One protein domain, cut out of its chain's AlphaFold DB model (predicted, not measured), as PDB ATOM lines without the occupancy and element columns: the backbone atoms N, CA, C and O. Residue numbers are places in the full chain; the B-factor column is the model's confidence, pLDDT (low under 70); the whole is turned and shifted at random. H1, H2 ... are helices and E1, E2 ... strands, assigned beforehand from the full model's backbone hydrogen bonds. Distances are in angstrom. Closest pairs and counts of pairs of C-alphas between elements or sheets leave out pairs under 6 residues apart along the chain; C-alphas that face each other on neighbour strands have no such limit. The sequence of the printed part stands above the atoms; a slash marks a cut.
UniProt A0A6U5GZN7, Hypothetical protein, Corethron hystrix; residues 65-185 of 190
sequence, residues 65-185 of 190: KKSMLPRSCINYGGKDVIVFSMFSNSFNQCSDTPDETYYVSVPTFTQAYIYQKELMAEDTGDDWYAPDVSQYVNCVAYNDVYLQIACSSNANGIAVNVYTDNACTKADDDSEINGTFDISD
ATOM      1  N   LYS A  65      26.985  82.883  65.925       79.31
ATOM      2  CA  LYS A  65      27.101  83.951  66.937       79.31
ATOM      3  C   LYS A  65      26.707  85.330  66.422       79.31
ATOM      4  O   LYS A  65      26.299  86.185  67.207       79.31
ATOM      5  N   LYS A  66      26.837  85.568  65.116       85.44
ATOM      6  CA  LYS A  66      26.413  86.828  64.498       85.44
ATOM      7  C   LYS A  66      24.899  86.863  64.354       85.44
ATOM      8  O   LYS A  66      24.235  85.835  64.300       85.44
ATOM      9  N   SER A  67      24.341  88.059  64.230       88.12
ATOM     10  CA  SER A  67      22.953  88.220  63.803       88.12
ATOM     11  C   SER A  67      22.777  89.280  62.735       88.12
ATOM     12  O   SER A  67      23.471  90.298  62.713       88.12
ATOM     13  N   MET A  68      21.819  89.013  61.848       90.19
ATOM     14  CA  MET A  68      21.352  89.939  60.829       90.19
ATOM     15  C   MET A  68      19.985  90.486  61.229       90.19
ATOM     16  O   MET A  68      19.023  89.727  61.338       90.19
ATOM     17  N   LEU A  69      19.882  91.808  61.373       90.75
ATOM     18  CA  LEU A  69      18.604  92.489  61.562       90.75
ATOM     19  C   LEU A  69      18.225  93.240  60.280       90.75
ATOM     20  O   LEU A  69      18.865  94.251  59.959       90.75
ATOM     21  N   PRO A  70      17.192  92.796  59.547       92.38
ATOM     22  CA  PRO A  70      16.655  93.558  58.428       92.38
ATOM     23  C   PRO A  70      16.177  94.925  58.926       92.38
ATOM     24  O   PRO A  70      15.599  95.039  60.001       92.38
ATOM     25  N   ARG A  71      16.432  95.980  58.152       92.06
ATOM     26  CA  ARG A  71      15.972  97.347  58.457       92.06
ATOM     27  C   ARG A  71      14.942  97.837  57.455       92.06
ATOM     28  O   ARG A  71      13.987  98.514  57.817       92.06
ATOM     29  N   SER A  72      15.168  97.550  56.177       93.12
ATOM     30  CA  SER A  72      14.261  97.958  55.105       93.12
ATOM     31  C   SER A  72      14.555  97.210  53.817       93.12
ATOM     32  O   SER A  72      15.723  97.017  53.476       93.12
ATOM     33  N   CYS A  73      13.512  96.903  53.053       93.50
ATOM     34  CA  CYS A  73      13.628  96.592  51.632       93.50
ATOM     35  C   CYS A  73      13.462  97.871  50.803       93.50
ATOM     36  O   CYS A  73      12.471  98.580  50.976       93.50
ATOM     37  N   ILE A  74      14.420  98.188  49.928       92.94
ATOM     38  CA  ILE A  74      14.383  99.388  49.077       92.94
ATOM     39  C   ILE A  74      14.798  99.080  47.637       92.94
ATOM     40  O   ILE A  74      15.581  98.167  47.383       92.94
ATOM     41  N   ASN A  75      14.353  99.913  46.694       91.69
ATOM     42  CA  ASN A  75      14.889  99.919  45.337       91.69
ATOM     43  C   ASN A  75      16.090 100.877  45.245       91.69
ATOM     44  O   ASN A  75      15.950 102.088  45.430       91.69
ATOM     45  N   TYR A  76      17.275 100.346  44.949       91.69
ATOM     46  CA  TYR A  76      18.508 101.108  44.785       91.69
ATOM     47  C   TYR A  76      19.111 100.871  43.398       91.69
ATOM     48  O   TYR A  76      19.582  99.782  43.070       91.69
ATOM     49  N   GLY A  77      19.096 101.908  42.556       89.94
ATOM     50  CA  GLY A  77      19.634 101.822  41.195       89.94
ATOM     51  C   GLY A  77      18.866 100.850  40.291       89.94
ATOM     52  O   GLY A  77      19.483 100.190  39.456       89.94
ATOM     53  N   GLY A  78      17.543 100.739  40.470       87.00
ATOM     54  CA  GLY A  78      16.697  99.816  39.709       87.00
ATOM     55  C   GLY A  78      16.816  98.359  40.154       87.00
ATOM     56  O   GLY A  78      16.423  97.469  39.407       87.00
ATOM     57  N   LYS A  79      17.385  98.105  41.337       89.94
ATOM     58  CA  LYS A  79      17.520  96.772  41.926       89.94
ATOM     59  C   LYS A  79      16.967  96.770  43.337       89.94
ATOM     60  O   LYS A  79      17.243  97.692  44.102       89.94
ATOM     61  N   ASP A  80      16.262  95.709  43.686       92.75
ATOM     62  CA  ASP A  80      15.743  95.530  45.032       92.75
ATOM     63  C   ASP A  80      16.833  94.998  45.959       92.75
ATOM     64  O   ASP A  80      17.505  93.997  45.674       92.75
ATOM     65  N   VAL A  81      17.031  95.705  47.066       94.88
ATOM     66  CA  VAL A  81      18.047  95.398  48.068       94.88
ATOM     67  C   VAL A  81      17.447  95.414  49.465       94.88
ATOM     68  O   VAL A  81      16.569  96.219  49.779       94.88
ATOM     69  N   ILE A  82      17.972  94.547  50.324       95.56
ATOM     70  CA  ILE A  82      17.730  94.606  51.762       95.56
ATOM     71  C   ILE A  82      18.862  95.400  52.386       95.56
ATOM     72  O   ILE A  82      20.030  95.056  52.212       95.56
ATOM     73  N   VAL A  83      18.503  96.439  53.132       95.44
ATOM     74  CA  VAL A  83      19.396  97.100  54.081       95.44
ATOM     75  C   VAL A  83      19.238  96.392  55.418       95.44
ATOM     76  O   VAL A  83      18.116  96.237  55.905       95.44
ATOM     77  N   PHE A  84      20.345  95.967  56.012       94.69
ATOM     78  CA  PHE A  84      20.353  95.233  57.272       94.69
ATOM     79  C   PHE A  84      21.544  95.643  58.133       94.69
ATOM     80  O   PHE A  84      22.575  96.099  57.635       94.69
ATOM     81  N   SER A  85      21.387  95.502  59.442       94.06
ATOM     82  CA  SER A  85      22.455  95.712  60.410       94.06
ATOM     83  C   SER A  85      23.008  94.368  60.869       94.06
ATOM     84  O   SER A  85      22.237  93.438  61.105       94.06
ATOM     85  N   MET A  86      24.327  94.284  61.002       91.00
ATOM     86  CA  MET A  86      25.003  93.138  61.610       91.00
ATOM     87  C   MET A  86      25.290  93.422  63.081       91.00
ATOM     88  O   MET A  86      25.627  94.553  63.437       91.00
ATOM     89  N   PHE A  87      25.194  92.391  63.913       90.81
ATOM     90  CA  PHE A  87      25.581  92.452  65.319       90.81
ATOM     91  C   PHE A  87      26.503  91.291  65.653       90.81
ATOM     92  O   PHE A  87      26.333  90.174  65.154       90.81
ATOM     93  N   SER A  88      27.453  91.559  66.545       84.69
ATOM     94  CA  SER A  88      28.406  90.558  67.005       84.69
ATOM     95  C   SER A  88      27.792  89.484  67.899       84.69
ATOM     96  O   SER A  88      28.351  88.397  67.956       84.69
ATOM     97  N   ASN A  89      26.639  89.765  68.513       80.56
ATOM     98  CA  ASN A  89      25.923  88.840  69.385       80.56
ATOM     99  C   ASN A  89      24.539  88.518  68.813       80.56
ATOM    100  O   ASN A  89      23.789  89.415  68.415       80.56
ATOM    101  N   SER A  90      24.160  87.242  68.814       71.62
ATOM    102  CA  SER A  90      22.899  86.783  68.224       71.62
ATOM    103  C   SER A  90      21.662  87.104  69.076       71.62
ATOM    104  O   SER A  90      20.573  87.304  68.532       71.62
ATOM    105  N   PHE A  91      21.830  87.232  70.397       70.12
ATOM    106  CA  PHE A  91      20.738  87.275  71.380       70.12
ATOM    107  C   PHE A  91      20.319  88.677  71.872       70.12
ATOM    108  O   PHE A  91      19.289  88.780  72.532       70.12
ATOM    109  N   ASN A  92      21.032  89.762  71.529       68.19
ATOM    110  CA  ASN A  92      20.775  91.115  72.075       68.19
ATOM    111  C   ASN A  92      20.691  92.246  71.029       68.19
ATOM    112  O   ASN A  92      20.914  93.416  71.328       68.19
ATOM    113  N   GLN A  93      20.269  91.929  69.810       74.44
ATOM    114  CA  GLN A  93      20.172  92.872  68.678       74.44
ATOM    115  C   GLN A  93      19.331  94.133  68.972       74.44
ATOM    116  O   GLN A  93      19.523  95.183  68.362       74.44
ATOM    117  N   CYS A  94      18.380  94.039  69.910       74.06
ATOM    118  CA  CYS A  94      17.497  95.142  70.298       74.06
ATOM    119  C   CYS A  94      18.161  96.174  71.225       74.06
ATOM    120  O   CYS A  94      17.719  97.322  71.268       74.06
ATOM    121  N   SER A  95      19.174  95.771  71.998       78.56
ATOM    122  CA  SER A  95      19.905  96.639  72.933       78.56
ATOM    123  C   SER A  95      21.328  96.943  72.480       78.56
ATOM    124  O   SER A  95      21.916  97.924  72.938       78.56
ATOM    125  N   ASP A  96      21.873  96.110  71.597       82.00
ATOM    126  CA  ASP A  96      23.231  96.239  71.104       82.00
ATOM    127  C   ASP A  96      23.334  97.343  70.046       82.00
ATOM    128  O   ASP A  96      22.378  97.709  69.355       82.00
ATOM    129  N   THR A  97      24.533  97.913  69.931       86.31
ATOM    130  CA  THR A  97      24.852  98.821  68.828       86.31
ATOM    131  C   THR A  97      25.231  97.965  67.623       86.31
ATOM    132  O   THR A  97      26.038  97.054  67.790       86.31
ATOM    133  N   PRO A  98      24.671  98.221  66.429       90.50
ATOM    134  CA  PRO A  98      25.059  97.473  65.243       90.50
ATOM    135  C   PRO A  98      26.534  97.717  64.927       90.50
ATOM    136  O   PRO A  98      26.992  98.860  65.003       90.50
ATOM    137  N   ASP A  99      27.249  96.662  64.538       89.06
ATOM    138  CA  ASP A  99      28.658  96.752  64.142       89.06
ATOM    139  C   ASP A  99      28.782  97.648  62.906       89.06
ATOM    140  O   ASP A  99      29.542  98.617  62.870       89.06
ATOM    141  N   GLU A 100      27.966  97.343  61.897       92.69
ATOM    142  CA  GLU A 100      27.876  98.079  60.646       92.69
ATOM    143  C   GLU A 100      26.518  97.806  59.971       92.69
ATOM    144  O   GLU A 100      25.759  96.906  60.349       92.69
ATOM    145  N   THR A 101      26.173  98.633  58.984       93.75
ATOM    146  CA  THR A 101      24.980  98.466  58.148       93.75
ATOM    147  C   THR A 101      25.400  98.166  56.719       93.75
ATOM    148  O   THR A 101      26.166  98.918  56.119       93.75
ATOM    149  N   TYR A 102      24.846  97.094  56.170       95.75
ATOM    150  CA  TYR A 102      25.142  96.604  54.832       95.75
ATOM    151  C   TYR A 102      23.884  96.620  53.969       95.75
ATOM    152  O   TYR A 102      22.761  96.771  54.459       95.75
ATOM    153  N   TYR A 103      24.075  96.452  52.663       96.50
ATOM    154  CA  TYR A 103      22.982  96.172  51.748       96.50
ATOM    155  C   TYR A 103      23.394  95.121  50.721       96.50
ATOM    156  O   TYR A 103      24.511  95.141  50.203       96.50
ATOM    157  N   VAL A 104      22.482  94.206  50.413       96.25
ATOM    158  CA  VAL A 104      22.665  93.165  49.391       96.25
ATOM    159  C   VAL A 104      21.360  92.951  48.636       96.25
ATOM    160  O   VAL A 104      20.314  93.452  49.047       96.25
ATOM    161  N   SER A 105      21.406  92.228  47.514       94.75
ATOM    162  CA  SER A 105      20.181  91.895  46.781       94.75
ATOM    163  C   SER A 105      19.211  91.112  47.667       94.75
ATOM    164  O   SER A 105      19.649  90.329  48.513       94.75
ATOM    165  N   VAL A 106      17.908  91.308  47.462       93.19
ATOM    166  CA  VAL A 106      16.875  90.589  48.221       93.19
ATOM    167  C   VAL A 106      17.098  89.066  48.213       93.19
ATOM    168  O   VAL A 106      17.178  88.502  49.304       93.19
ATOM    169  N   PRO A 107      17.327  88.401  47.059       92.06
ATOM    170  CA  PRO A 107      17.626  86.968  47.032       92.06
ATOM    171  C   PRO A 107      18.824  86.567  47.896       92.06
ATOM    172  O   PRO A 107      18.750  85.607  48.660       92.06
ATOM    173  N   THR A 108      19.925  87.324  47.806       93.81
ATOM    174  CA  THR A 108      21.142  87.056  48.586       93.81
ATOM    175  C   THR A 108      20.869  87.149  50.084       93.81
ATOM    176  O   THR A 108      21.299  86.277  50.834       93.81
ATOM    177  N   PHE A 109      20.146  88.185  50.519       93.75
ATOM    178  CA  PHE A 109      19.803  88.356  51.928       93.75
ATOM    179  C   PHE A 109      18.913  87.218  52.427       93.75
ATOM    180  O   PHE A 109      19.209  86.615  53.453       93.75
ATOM    181  N   THR A 110      17.837  86.901  51.700       91.38
ATOM    182  CA  THR A 110      16.885  85.866  52.115       91.38
ATOM    183  C   THR A 110      17.553  84.497  52.220       91.38
ATOM    184  O   THR A 110      17.306  83.786  53.190       91.38
ATOM    185  N   GLN A 111      18.444  84.145  51.285       90.94
ATOM    186  CA  GLN A 111      19.199  82.894  51.350       90.94
ATOM    187  C   GLN A 111      20.106  82.830  52.585       90.94
ATOM    188  O   GLN A 111      20.095  81.831  53.300       90.94
ATOM    189  N   ALA A 112      20.853  83.903  52.860       90.44
ATOM    190  CA  ALA A 112      21.717  83.975  54.035       90.44
ATOM    191  C   ALA A 112      20.913  83.927  55.345       90.44
ATOM    192  O   ALA A 112      21.320  83.269  56.296       90.44
ATOM    193  N   TYR A 113      19.756  84.593  55.392       89.31
ATOM    194  CA  TYR A 113      18.877  84.607  56.561       89.31
ATOM    195  C   TYR A 113      18.300  83.220  56.875       89.31
ATOM    196  O   TYR A 113      18.320  82.795  58.024       89.31
ATOM    197  N   ILE A 114      17.831  82.501  55.852       88.62
ATOM    198  CA  ILE A 114      17.359  81.109  55.957       88.62
ATOM    199  C   ILE A 114      18.477  80.215  56.500       88.62
ATOM    200  O   ILE A 114      18.269  79.521  57.488       88.62
ATOM    201  N   TYR A 115      19.675  80.299  55.917       87.94
ATOM    202  CA  TYR A 115      20.823  79.509  56.360       87.94
ATOM    203  C   TYR A 115      21.225  79.813  57.814       87.94
ATOM    204  O   TYR A 115      21.498  78.907  58.590       87.94
ATOM    205  N   GLN A 116      21.186  81.084  58.228       87.12
ATOM    206  CA  GLN A 116      21.429  81.450  59.624       87.12
ATOM    207  C   GLN A 116      20.404  80.820  60.578       87.12
ATOM    208  O   GLN A 116      20.776  80.397  61.668       87.12
ATOM    209  N   LYS A 117      19.121  80.757  60.201       85.62
ATOM    210  CA  LYS A 117      18.086  80.126  61.036       85.62
ATOM    211  C   LYS A 117      18.285  78.622  61.181       85.62
ATOM    212  O   LYS A 117      18.048  78.107  62.266       85.62
ATOM    213  N   GLU A 118      18.747  77.965  60.125       86.81
ATOM    214  CA  GLU A 118      19.107  76.546  60.144       86.81
ATOM    215  C   GLU A 118      20.245  76.274  61.137       86.81
ATOM    216  O   GLU A 118      20.075  75.456  62.036       86.81
ATOM    217  N   LEU A 119      21.338  77.046  61.066       84.94
ATOM    218  CA  LEU A 119      22.463  76.929  62.005       84.94
ATOM    219  C   LEU A 119      22.042  77.183  63.459       84.94
ATOM    220  O   LEU A 119      22.433  76.454  64.363       84.94
ATOM    221  N   MET A 120      21.211  78.204  63.693       82.94
ATOM    222  CA  MET A 120      20.714  78.493  65.041       82.94
ATOM    223  C   MET A 120      19.872  77.348  65.608       82.94
ATOM    224  O   MET A 120      19.930  77.105  66.808       82.94
ATOM    225  N   ALA A 121      19.077  76.684  64.770       85.75
ATOM    226  CA  ALA A 121      18.238  75.571  65.191       85.75
ATOM    227  C   ALA A 121      19.067  74.315  65.492       85.75
ATOM    228  O   ALA A 121      18.817  73.646  66.491       85.75
ATOM    229  N   GLU A 122      20.101  74.049  64.685       85.94
ATOM    230  CA  GLU A 122      21.081  72.993  64.952       85.94
ATOM    231  C   GLU A 122      21.773  73.204  66.310       85.94
ATOM    232  O   GLU A 122      21.811  72.288  67.133       85.94
ATOM    233  N   ASP A 123      22.221  74.432  66.590       81.50
ATOM    234  CA  ASP A 123      22.891  74.787  67.847       81.50
ATOM    235  C   ASP A 123      21.967  74.694  69.079       81.50
ATOM    236  O   ASP A 123      22.418  74.337  70.171       81.50
ATOM    237  N   THR A 124      20.677  75.031  68.944       83.56
ATOM    238  CA  THR A 124      19.709  74.941  70.055       83.56
ATOM    239  C   THR A 124      19.069  73.562  70.197       83.56
ATOM    240  O   THR A 124      18.412  73.302  71.207       83.56
ATOM    241  N   GLY A 125      19.277  72.667  69.227       85.56
ATOM    242  CA  GLY A 125      18.563  71.395  69.131       85.56
ATOM    243  C   GLY A 125      17.071  71.565  68.824       85.56
ATOM    244  O   GLY A 125      16.280  70.680  69.159       85.56
ATOM    245  N   ASP A 126      16.684  72.701  68.240       86.00
ATOM    246  CA  ASP A 126      15.324  72.951  67.772       86.00
ATOM    247  C   ASP A 126      15.126  72.404  66.353       86.00
ATOM    248  O   ASP A 126      16.024  72.420  65.513       86.00
ATOM    249  N   ASP A 127      13.901  71.979  66.048       83.81
ATOM    250  CA  ASP A 127      13.523  71.615  64.686       83.81
ATOM    251  C   ASP A 127      13.171  72.881  63.891       83.81
ATOM    252  O   ASP A 127      12.148  73.529  64.146       83.81
ATOM    253  N   TRP A 128      13.981  73.214  62.885       85.50
ATOM    254  CA  TRP A 128      13.673  74.280  61.933       85.50
ATOM    255  C   TRP A 128      13.562  73.741  60.510       85.50
ATOM    256  O   TRP A 128      14.369  72.933  60.060       85.50
ATOM    257  N   TYR A 129      12.550  74.218  59.789       84.19
ATOM    258  CA  TYR A 129      12.322  73.880  58.391       84.19
ATOM    259  C   TYR A 129      12.276  75.159  57.571       84.19
ATOM    260  O   TYR A 129      11.562  76.106  57.918       84.19
ATOM    261  N   ALA A 130      13.005  75.164  56.457       82.81
ATOM    262  CA  ALA A 130      12.919  76.254  55.507       82.81
ATOM    263  C   ALA A 130      11.470  76.388  55.003       82.81
ATOM    264  O   ALA A 130      10.851  75.388  54.634       82.81
ATOM    265  N   PRO A 131      10.917  77.609  54.968       83.75
ATOM    266  CA  PRO A 131       9.547  77.820  54.528       83.75
ATOM    267  C   PRO A 131       9.419  77.540  53.028       83.75
ATOM    268  O   PRO A 131      10.348  77.819  52.268       83.75
ATOM    269  N   ASP A 132       8.260  77.064  52.567       80.44
ATOM    270  CA  ASP A 132       8.033  76.705  51.153       80.44
ATOM    271  C   ASP A 132       8.320  77.867  50.193       80.44
ATOM    272  O   ASP A 132       8.792  77.678  49.073       80.44
ATOM    273  N   VAL A 133       8.082  79.098  50.640       79.25
ATOM    274  CA  VAL A 133       8.374  80.321  49.886       79.25
ATOM    275  C   VAL A 133       9.865  80.550  49.618       79.25
ATOM    276  O   VAL A 133      10.200  81.305  48.709       79.25
ATOM    277  N   SER A 134      10.770  79.863  50.324       84.12
ATOM    278  CA  SER A 134      12.215  79.881  50.046       84.12
ATOM    279  C   SER A 134      12.555  79.447  48.616       84.12
ATOM    280  O   SER A 134      13.547  79.908  48.049       84.12
ATOM    281  N   GLN A 135      11.695  78.646  47.976       85.75
ATOM    282  CA  GLN A 135      11.864  78.260  46.575       85.75
ATOM    283  C   GLN A 135      11.866  79.470  45.622       85.75
ATOM    284  O   GLN A 135      12.502  79.422  44.573       85.75
ATOM    285  N   TYR A 136      11.211  80.574  46.003       87.62
ATOM    286  CA  TYR A 136      11.106  81.803  45.212       87.62
ATOM    287  C   TYR A 136      12.263  82.783  45.449       87.62
ATOM    288  O   TYR A 136      12.243  83.894  44.922       87.62
ATOM    289  N   VAL A 137      13.288  82.413  46.229       89.62
ATOM    290  CA  VAL A 137      14.531  83.204  46.330       89.62
ATOM    291  C   VAL A 137      15.143  83.390  44.938       89.62
ATOM    292  O   VAL A 137      15.580  84.480  44.562       89.62
ATOM    293  N   ASN A 138      15.110  82.327  44.137       89.38
ATOM    294  CA  ASN A 138      15.494  82.367  42.736       89.38
ATOM    295  C   ASN A 138      14.279  82.637  41.842       89.38
ATOM    296  O   ASN A 138      13.137  82.434  42.239       89.38
ATOM    297  N   CYS A 139      14.541  83.072  40.612       91.88
ATOM    298  CA  CYS A 139      13.507  83.255  39.602       91.88
ATOM    299  C   CYS A 139      12.946  81.887  39.173       91.88
ATOM    300  O   CYS A 139      13.647  81.100  38.531       91.88
ATOM    301  N   VAL A 140      11.695  81.592  39.534       93.56
ATOM    302  CA  VAL A 140      11.039  80.300  39.266       93.56
ATOM    303  C   VAL A 140       9.898  80.481  38.273       93.56
ATOM    304  O   VAL A 140       9.092  81.395  38.403       93.56
ATOM    305  N   ALA A 141       9.811  79.596  37.279       92.62
ATOM    306  CA  ALA A 141       8.695  79.584  36.338       92.62
ATOM    307  C   ALA A 141       7.408  79.083  37.014       92.62
ATOM    308  O   ALA A 141       7.405  78.030  37.650       92.62
ATOM    309  N   TYR A 142       6.306  79.805  36.822       88.19
ATOM    310  CA  TYR A 142       4.981  79.448  37.315       88.19
ATOM    311  C   TYR A 142       3.935  79.767  36.243       88.19
ATOM    312  O   TYR A 142       3.627  80.928  35.985       88.19
ATOM    313  N   ASN A 143       3.378  78.733  35.608       88.44
ATOM    314  CA  ASN A 143       2.559  78.876  34.397       88.44
ATOM    315  C   ASN A 143       3.308  79.674  33.306       88.44
ATOM    316  O   ASN A 143       4.398  79.269  32.908       88.44
ATOM    317  N   ASP A 144       2.736  80.789  32.841       89.62
ATOM    318  CA  ASP A 144       3.303  81.661  31.802       89.62
ATOM    319  C   ASP A 144       4.091  82.858  32.374       89.62
ATOM    320  O   ASP A 144       4.478  83.760  31.628       89.62
ATOM    321  N   VAL A 145       4.323  82.887  33.692       91.50
ATOM    322  CA  VAL A 145       5.047  83.961  34.384       91.50
ATOM    323  C   VAL A 145       6.229  83.417  35.184       91.50
ATOM    324  O   VAL A 145       6.418  82.207  35.324       91.50
ATOM    325  N   TYR A 146       7.034  84.325  35.723       92.81
ATOM    326  CA  TYR A 146       8.144  84.015  36.612       92.81
ATOM    327  C   TYR A 146       7.947  84.699  37.960       92.81
ATOM    328  O   TYR A 146       7.442  85.814  38.023       92.81
ATOM    329  N   LEU A 147       8.326  84.026  39.038       91.56
ATOM    330  CA  LEU A 147       8.146  84.489  40.408       91.56
ATOM    331  C   LEU A 147       9.505  84.644  41.074       91.56
ATOM    332  O   LEU A 147      10.353  83.758  40.950       91.56
ATOM    333  N   GLN A 148       9.696  85.744  41.799       92.94
ATOM    334  CA  GLN A 148      10.872  85.934  42.643       92.94
ATOM    335  C   GLN A 148      10.551  86.817  43.847       92.94
ATOM    336  O   GLN A 148       9.786  87.777  43.744       92.94
ATOM    337  N   ILE A 149      11.181  86.513  44.979       91.19
ATOM    338  CA  ILE A 149      11.171  87.362  46.167       91.19
ATOM    339  C   ILE A 149      11.912  88.671  45.873       91.19
ATOM    340  O   ILE A 149      13.070  88.683  45.454       91.19
ATOM    341  N   ALA A 150      11.233  89.780  46.126       91.25
ATOM    342  CA  ALA A 150      11.679  91.129  45.817       91.25
ATOM    343  C   ALA A 150      11.046  92.132  46.794       91.25
ATOM    344  O   ALA A 150      10.292  91.742  47.687       91.25
ATOM    345  N   CYS A 151      11.366  93.422  46.681       90.06
ATOM    346  CA  CYS A 151      10.767  94.393  47.590       90.06
ATOM    347  C   CYS A 151       9.274  94.551  47.313       90.06
ATOM    348  O   CYS A 151       8.826  94.595  46.164       90.06
ATOM    349  N   SER A 152       8.498  94.662  48.390       86.81
ATOM    350  CA  SER A 152       7.092  95.023  48.298       86.81
ATOM    351  C   SER A 152       6.969  96.463  47.808       86.81
ATOM    352  O   SER A 152       7.620  97.372  48.321       86.81
ATOM    353  N   SER A 153       6.084  96.700  46.843       76.31
ATOM    354  CA  SER A 153       5.764  98.052  46.370       76.31
ATOM    355  C   SER A 153       4.991  98.883  47.403       76.31
ATOM    356  O   SER A 153       4.993 100.111  47.333       76.31
ATOM    357  N   ASN A 154       4.354  98.227  48.380       69.38
ATOM    358  CA  ASN A 154       3.431  98.852  49.332       69.38
ATOM    359  C   ASN A 154       3.972  98.925  50.772       69.38
ATOM    360  O   ASN A 154       3.322  99.518  51.635       69.38
ATOM    361  N   ALA A 155       5.128  98.320  51.056       70.94
ATOM    362  CA  ALA A 155       5.710  98.259  52.396       70.94
ATOM    363  C   ALA A 155       7.242  98.154  52.342       70.94
ATOM    364  O   ALA A 155       7.799  97.693  51.354       70.94
ATOM    365  N   ASN A 156       7.925  98.481  53.444       76.06
ATOM    366  CA  ASN A 156       9.380  98.300  53.593       76.06
ATOM    367  C   ASN A 156       9.789  96.821  53.776       76.06
ATOM    368  O   ASN A 156      10.793  96.543  54.429       76.06
ATOM    369  N   GLY A 157       9.001  95.888  53.247       84.12
ATOM    370  CA  GLY A 157       9.175  94.450  53.407       84.12
ATOM    371  C   GLY A 157       9.434  93.743  52.085       84.12
ATOM    372  O   GLY A 157       9.539  94.365  51.028       84.12
ATOM    373  N   ILE A 158       9.525  92.422  52.153       87.88
ATOM    374  CA  ILE A 158       9.639  91.545  50.984       87.88
ATOM    375  C   ILE A 158       8.247  91.168  50.472       87.88
ATOM    376  O   ILE A 158       7.267  91.331  51.189       87.88
ATOM    377  N   ALA A 159       8.156  90.699  49.232       88.00
ATOM    378  CA  ALA A 159       6.976  90.105  48.606       88.00
ATOM    379  C   ALA A 159       7.427  89.156  47.483       88.00
ATOM    380  O   ALA A 159       8.546  89.280  46.987       88.00
ATOM    381  N   VAL A 160       6.571  88.219  47.062       88.56
ATOM    382  CA  VAL A 160       6.774  87.532  45.776       88.56
ATOM    383  C   VAL A 160       6.220  88.428  44.677       88.56
ATOM    384  O   VAL A 160       5.016  88.692  44.639       88.56
ATOM    385  N   ASN A 161       7.103  88.863  43.784       88.56
ATOM    386  CA  ASN A 161       6.749  89.662  42.620       88.56
ATOM    387  C   ASN A 161       6.670  88.769  41.378       88.56
ATOM    388  O   ASN A 161       7.378  87.761  41.268       88.56
ATOM    389  N   VAL A 162       5.801  89.158  40.447       90.50
ATOM    390  CA  VAL A 162       5.612  88.483  39.163       90.50
ATOM    391  C   VAL A 162       6.437  89.179  38.081       90.50
ATOM    392  O   VAL A 162       6.531  90.404  38.037       90.50
ATOM    393  N   TYR A 163       7.028  88.390  37.189       92.00
ATOM    394  CA  TYR A 163       7.886  88.835  36.101       92.00
ATOM    395  C   TYR A 163       7.498  88.172  34.781       92.00
ATOM    396  O   TYR A 163       7.058  87.022  34.735       92.00
ATOM    397  N   THR A 164       7.723  88.894  33.685       93.88
ATOM    398  CA  THR A 164       7.434  88.423  32.314       93.88
ATOM    399  C   THR A 164       8.618  87.727  31.636       93.88
ATOM    400  O   THR A 164       8.485  87.197  30.533       93.88
ATOM    401  N   ASP A 165       9.793  87.741  32.265       94.38
ATOM    402  CA  ASP A 165      11.021  87.150  31.742       94.38
ATOM    403  C   ASP A 165      11.682  86.208  32.749       94.38
ATOM    404  O   ASP A 165      11.613  86.399  33.961       94.38
ATOM    405  N   ASN A 166      12.400  85.217  32.225       93.62
ATOM    406  CA  ASN A 166      13.063  84.180  33.013       93.62
ATOM    407  C   ASN A 166      14.280  84.653  33.819       93.62
ATOM    408  O   ASN A 166      14.854  83.856  34.557       93.62
ATOM    409  N   ALA A 167      14.704  85.904  33.646       93.25
ATOM    410  CA  ALA A 167      15.745  86.517  34.457       93.25
ATOM    411  C   ALA A 167      15.163  87.390  35.581       93.25
ATOM    412  O   ALA A 167      15.940  87.976  36.330       93.25
ATOM    413  N   CYS A 168      13.830  87.476  35.698       91.62
ATOM    414  CA  CYS A 168      13.122  88.305  36.670       91.62
ATOM    415  C   CYS A 168      13.607  89.765  36.655       91.62
ATOM    416  O   CYS A 168      13.928  90.363  37.679       91.62
ATOM    417  N   THR A 169      13.696  90.346  35.453       90.50
ATOM    418  CA  THR A 169      14.161  91.731  35.249       90.50
ATOM    419  C   THR A 169      13.052  92.695  34.836       90.50
ATOM    420  O   THR A 169      13.232  93.912  34.916       90.50
ATOM    421  N   LYS A 170      11.905  92.177  34.391       90.06
ATOM    422  CA  LYS A 170      10.734  92.927  33.935       90.06
ATOM    423  C   LYS A 170       9.526  92.536  34.770       90.06
ATOM    424  O   LYS A 170       8.853  91.548  34.458       90.06
ATOM    425  N   ALA A 171       9.287  93.319  35.817       87.62
ATOM    426  CA  ALA A 171       8.112  93.179  36.663       87.62
ATOM    427  C   ALA A 171       6.829  93.263  35.821       87.62
ATOM    428  O   ALA A 171       6.741  94.050  34.874       87.62
ATOM    429  N   ASP A 172       5.866  92.415  36.158       85.44
ATOM    430  CA  ASP A 172       4.512  92.437  35.624       85.44
ATOM    431  C   ASP A 172       3.594  93.095  36.654       85.44
ATOM    432  O   ASP A 172       2.946  92.407  37.438       85.44
ATOM    433  N   ASP A 173       3.578  94.428  36.699       74.50
ATOM    434  CA  ASP A 173       2.801  95.191  37.690       74.50
ATOM    435  C   ASP A 173       1.277  94.990  37.542       74.50
ATOM    436  O   ASP A 173       0.528  95.217  38.493       74.50
ATOM    437  N   ASP A 174       0.824  94.522  36.373       71.50
ATOM    438  CA  ASP A 174      -0.587  94.304  36.034       71.50
ATOM    439  C   ASP A 174      -1.062  92.866  36.327       71.50
ATOM    440  O   ASP A 174      -2.236  92.544  36.121       71.50
ATOM    441  N   SER A 175      -0.178  91.982  36.806       67.62
ATOM    442  CA  SER A 175      -0.542  90.592  37.076       67.62
ATOM    443  C   SER A 175      -1.531  90.484  38.239       67.62
ATOM    444  O   SER A 175      -1.226  90.879  39.366       67.62
ATOM    445  N   GLU A 176      -2.683  89.843  38.005       62.91
ATOM    446  CA  GLU A 176      -3.672  89.514  39.050       62.91
ATOM    447  C   GLU A 176      -3.099  88.613  40.162       62.91
ATOM    448  O   GLU A 176      -3.713  88.457  41.214       62.91
ATOM    449  N   ILE A 177      -1.921  88.022  39.937       68.31
ATOM    450  CA  ILE A 177      -1.251  87.105  40.862       68.31
ATOM    451  C   ILE A 177      -0.359  87.867  41.866       68.31
ATOM    452  O   ILE A 177      -0.027  87.321  42.924       68.31
ATOM    453  N   ASN A 178      -0.005  89.133  41.606       60.62
ATOM    454  CA  ASN A 178       0.836  89.923  42.513       60.62
ATOM    455  C   ASN A 178       0.228  90.002  43.923       60.62
ATOM    456  O   ASN A 178      -0.910  90.428  44.105       60.62
ATOM    457  N   GLY A 179       1.004  89.597  44.933       58.72
ATOM    458  CA  GLY A 179       0.565  89.601  46.333       58.72
ATOM    459  C   GLY A 179      -0.364  88.449  46.739       58.72
ATOM    460  O   GLY A 179      -0.879  88.467  47.853       58.72
ATOM    461  N   THR A 180      -0.570  87.444  45.878       61.25
ATOM    462  CA  THR A 180      -1.368  86.245  46.218       61.25
ATOM    463  C   THR A 180      -0.571  85.225  47.035       61.25
ATOM    464  O   THR A 180      -1.152  84.375  47.709       61.25
ATOM    465  N   PHE A 181       0.760  85.290  46.983       68.69
ATOM    466  CA  PHE A 181       1.620  84.386  47.738       68.69
ATOM    467  C   PHE A 181       1.803  84.903  49.158       68.69
ATOM    468  O   PHE A 181       2.318  86.003  49.369       68.69
ATOM    469  N   ASP A 182       1.388  84.086  50.121       63.19
ATOM    470  CA  ASP A 182       1.671  84.333  51.524       63.19
ATOM    471  C   ASP A 182       3.157  84.088  51.788       63.19
ATOM    472  O   ASP A 182       3.656  82.980  51.629       63.19
ATOM    473  N   ILE A 183       3.867  85.152  52.142       70.88
ATOM    474  CA  ILE A 183       5.296  85.139  52.485       70.88
ATOM    475  C   ILE A 183       5.540  85.342  53.979       70.88
ATOM    476  O   ILE A 183       6.686  85.527  54.392       70.88
ATOM    477  N   SER A 184       4.481  85.351  54.794       66.69
ATOM    478  CA  SER A 184       4.608  85.508  56.245       66.69
ATOM    479  C   SER A 184       5.480  84.415  56.870       66.69
ATOM    480  O   SER A 184       6.188  84.678  57.844       66.69
ATOM    481  N   ASP A 185       5.545  83.250  56.225       65.81
ATOM    482  CA  ASP A 185       6.390  82.121  56.615       65.81
ATOM    483  C   ASP A 185       7.897  82.416  56.554       65.81
ATOM    484  O   ASP A 185       8.666  81.791  57.279       65.81
TER     485      ASP A 185
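Overview. This is residues 65 to 185 of the 190 residues of the protein "Hypothetical protein" of Corethron hystrix (UniProt A0A6U5GZN7). Two small three-stranded sheets meet at a corner near Cys 73, Asp 80 and Cys 151; the long helix H1 packs over one face of the strongly twisted sheet E1 E2 E3 with residues 106 to 117, and its far end reaches away. The short helix H2 packs on the other sheet, E4 E5 E6, and on the first part of H1. The 121 printed residues include E1 E2 E3 H1 H2 E4 E5 E6 in chain order, of mixed class; both sheets are antiparallel meanders, each strand the neighbour of the one before. The whole is compact, radius of gyration of the C-alphas 15.5 A, spanning 43 by 33 by 21 A.

Along the chain. Find C-alpha 67 at (22.953, 88.220, 63.803), where E1, residues 67 to 76, begins; it bends by 62 degrees at residue 73. E2 is residues 79 to 87, 25.1 A long, and E3 residues 100 to 105. H1, residues 106 to 124, runs 27.0 A to (19.709, 74.941, 70.055). Then come H2, 132 to 137, E4, 140 to 142, E5, 145 to 151, and E6, 158 to 163.

Arrangement. Look at E2, the inner strand: N 69 and O 85 of E1 and E2 are 2.9 A apart, and N 84 and O 102 of E2 and E3 3.0 A. H1 is on this sheet at a height of 10.1 A; its closest C-alphas to E2 are Val 106 and Val 81, 5.0 A. H1 touches H2 with residues 106 to 114 alone, closest C-alphas Pro 107 and Val 137, 4.9 A, at a steep tilt of 43 degrees, opposite ways. H2 is on the second sheet, over E5. There, N 140 and O 147 of E4 and E5 are 2.9 A apart, and N 163 and O 146 of E6 and E5 2.7 A. Every O i to N i+4 pair is within hydrogen-bond range in H1; H2 has 0 of 2, but 3 of 3 O i to N i+3 pairs.

Size, cuts and confidence. The printed part has no cut. The E2 to E3 link is long, and residues 164 to 185 hold no named element. Confidence is under 70 at residues 92, 154, 175 to 182 and 184 to 185.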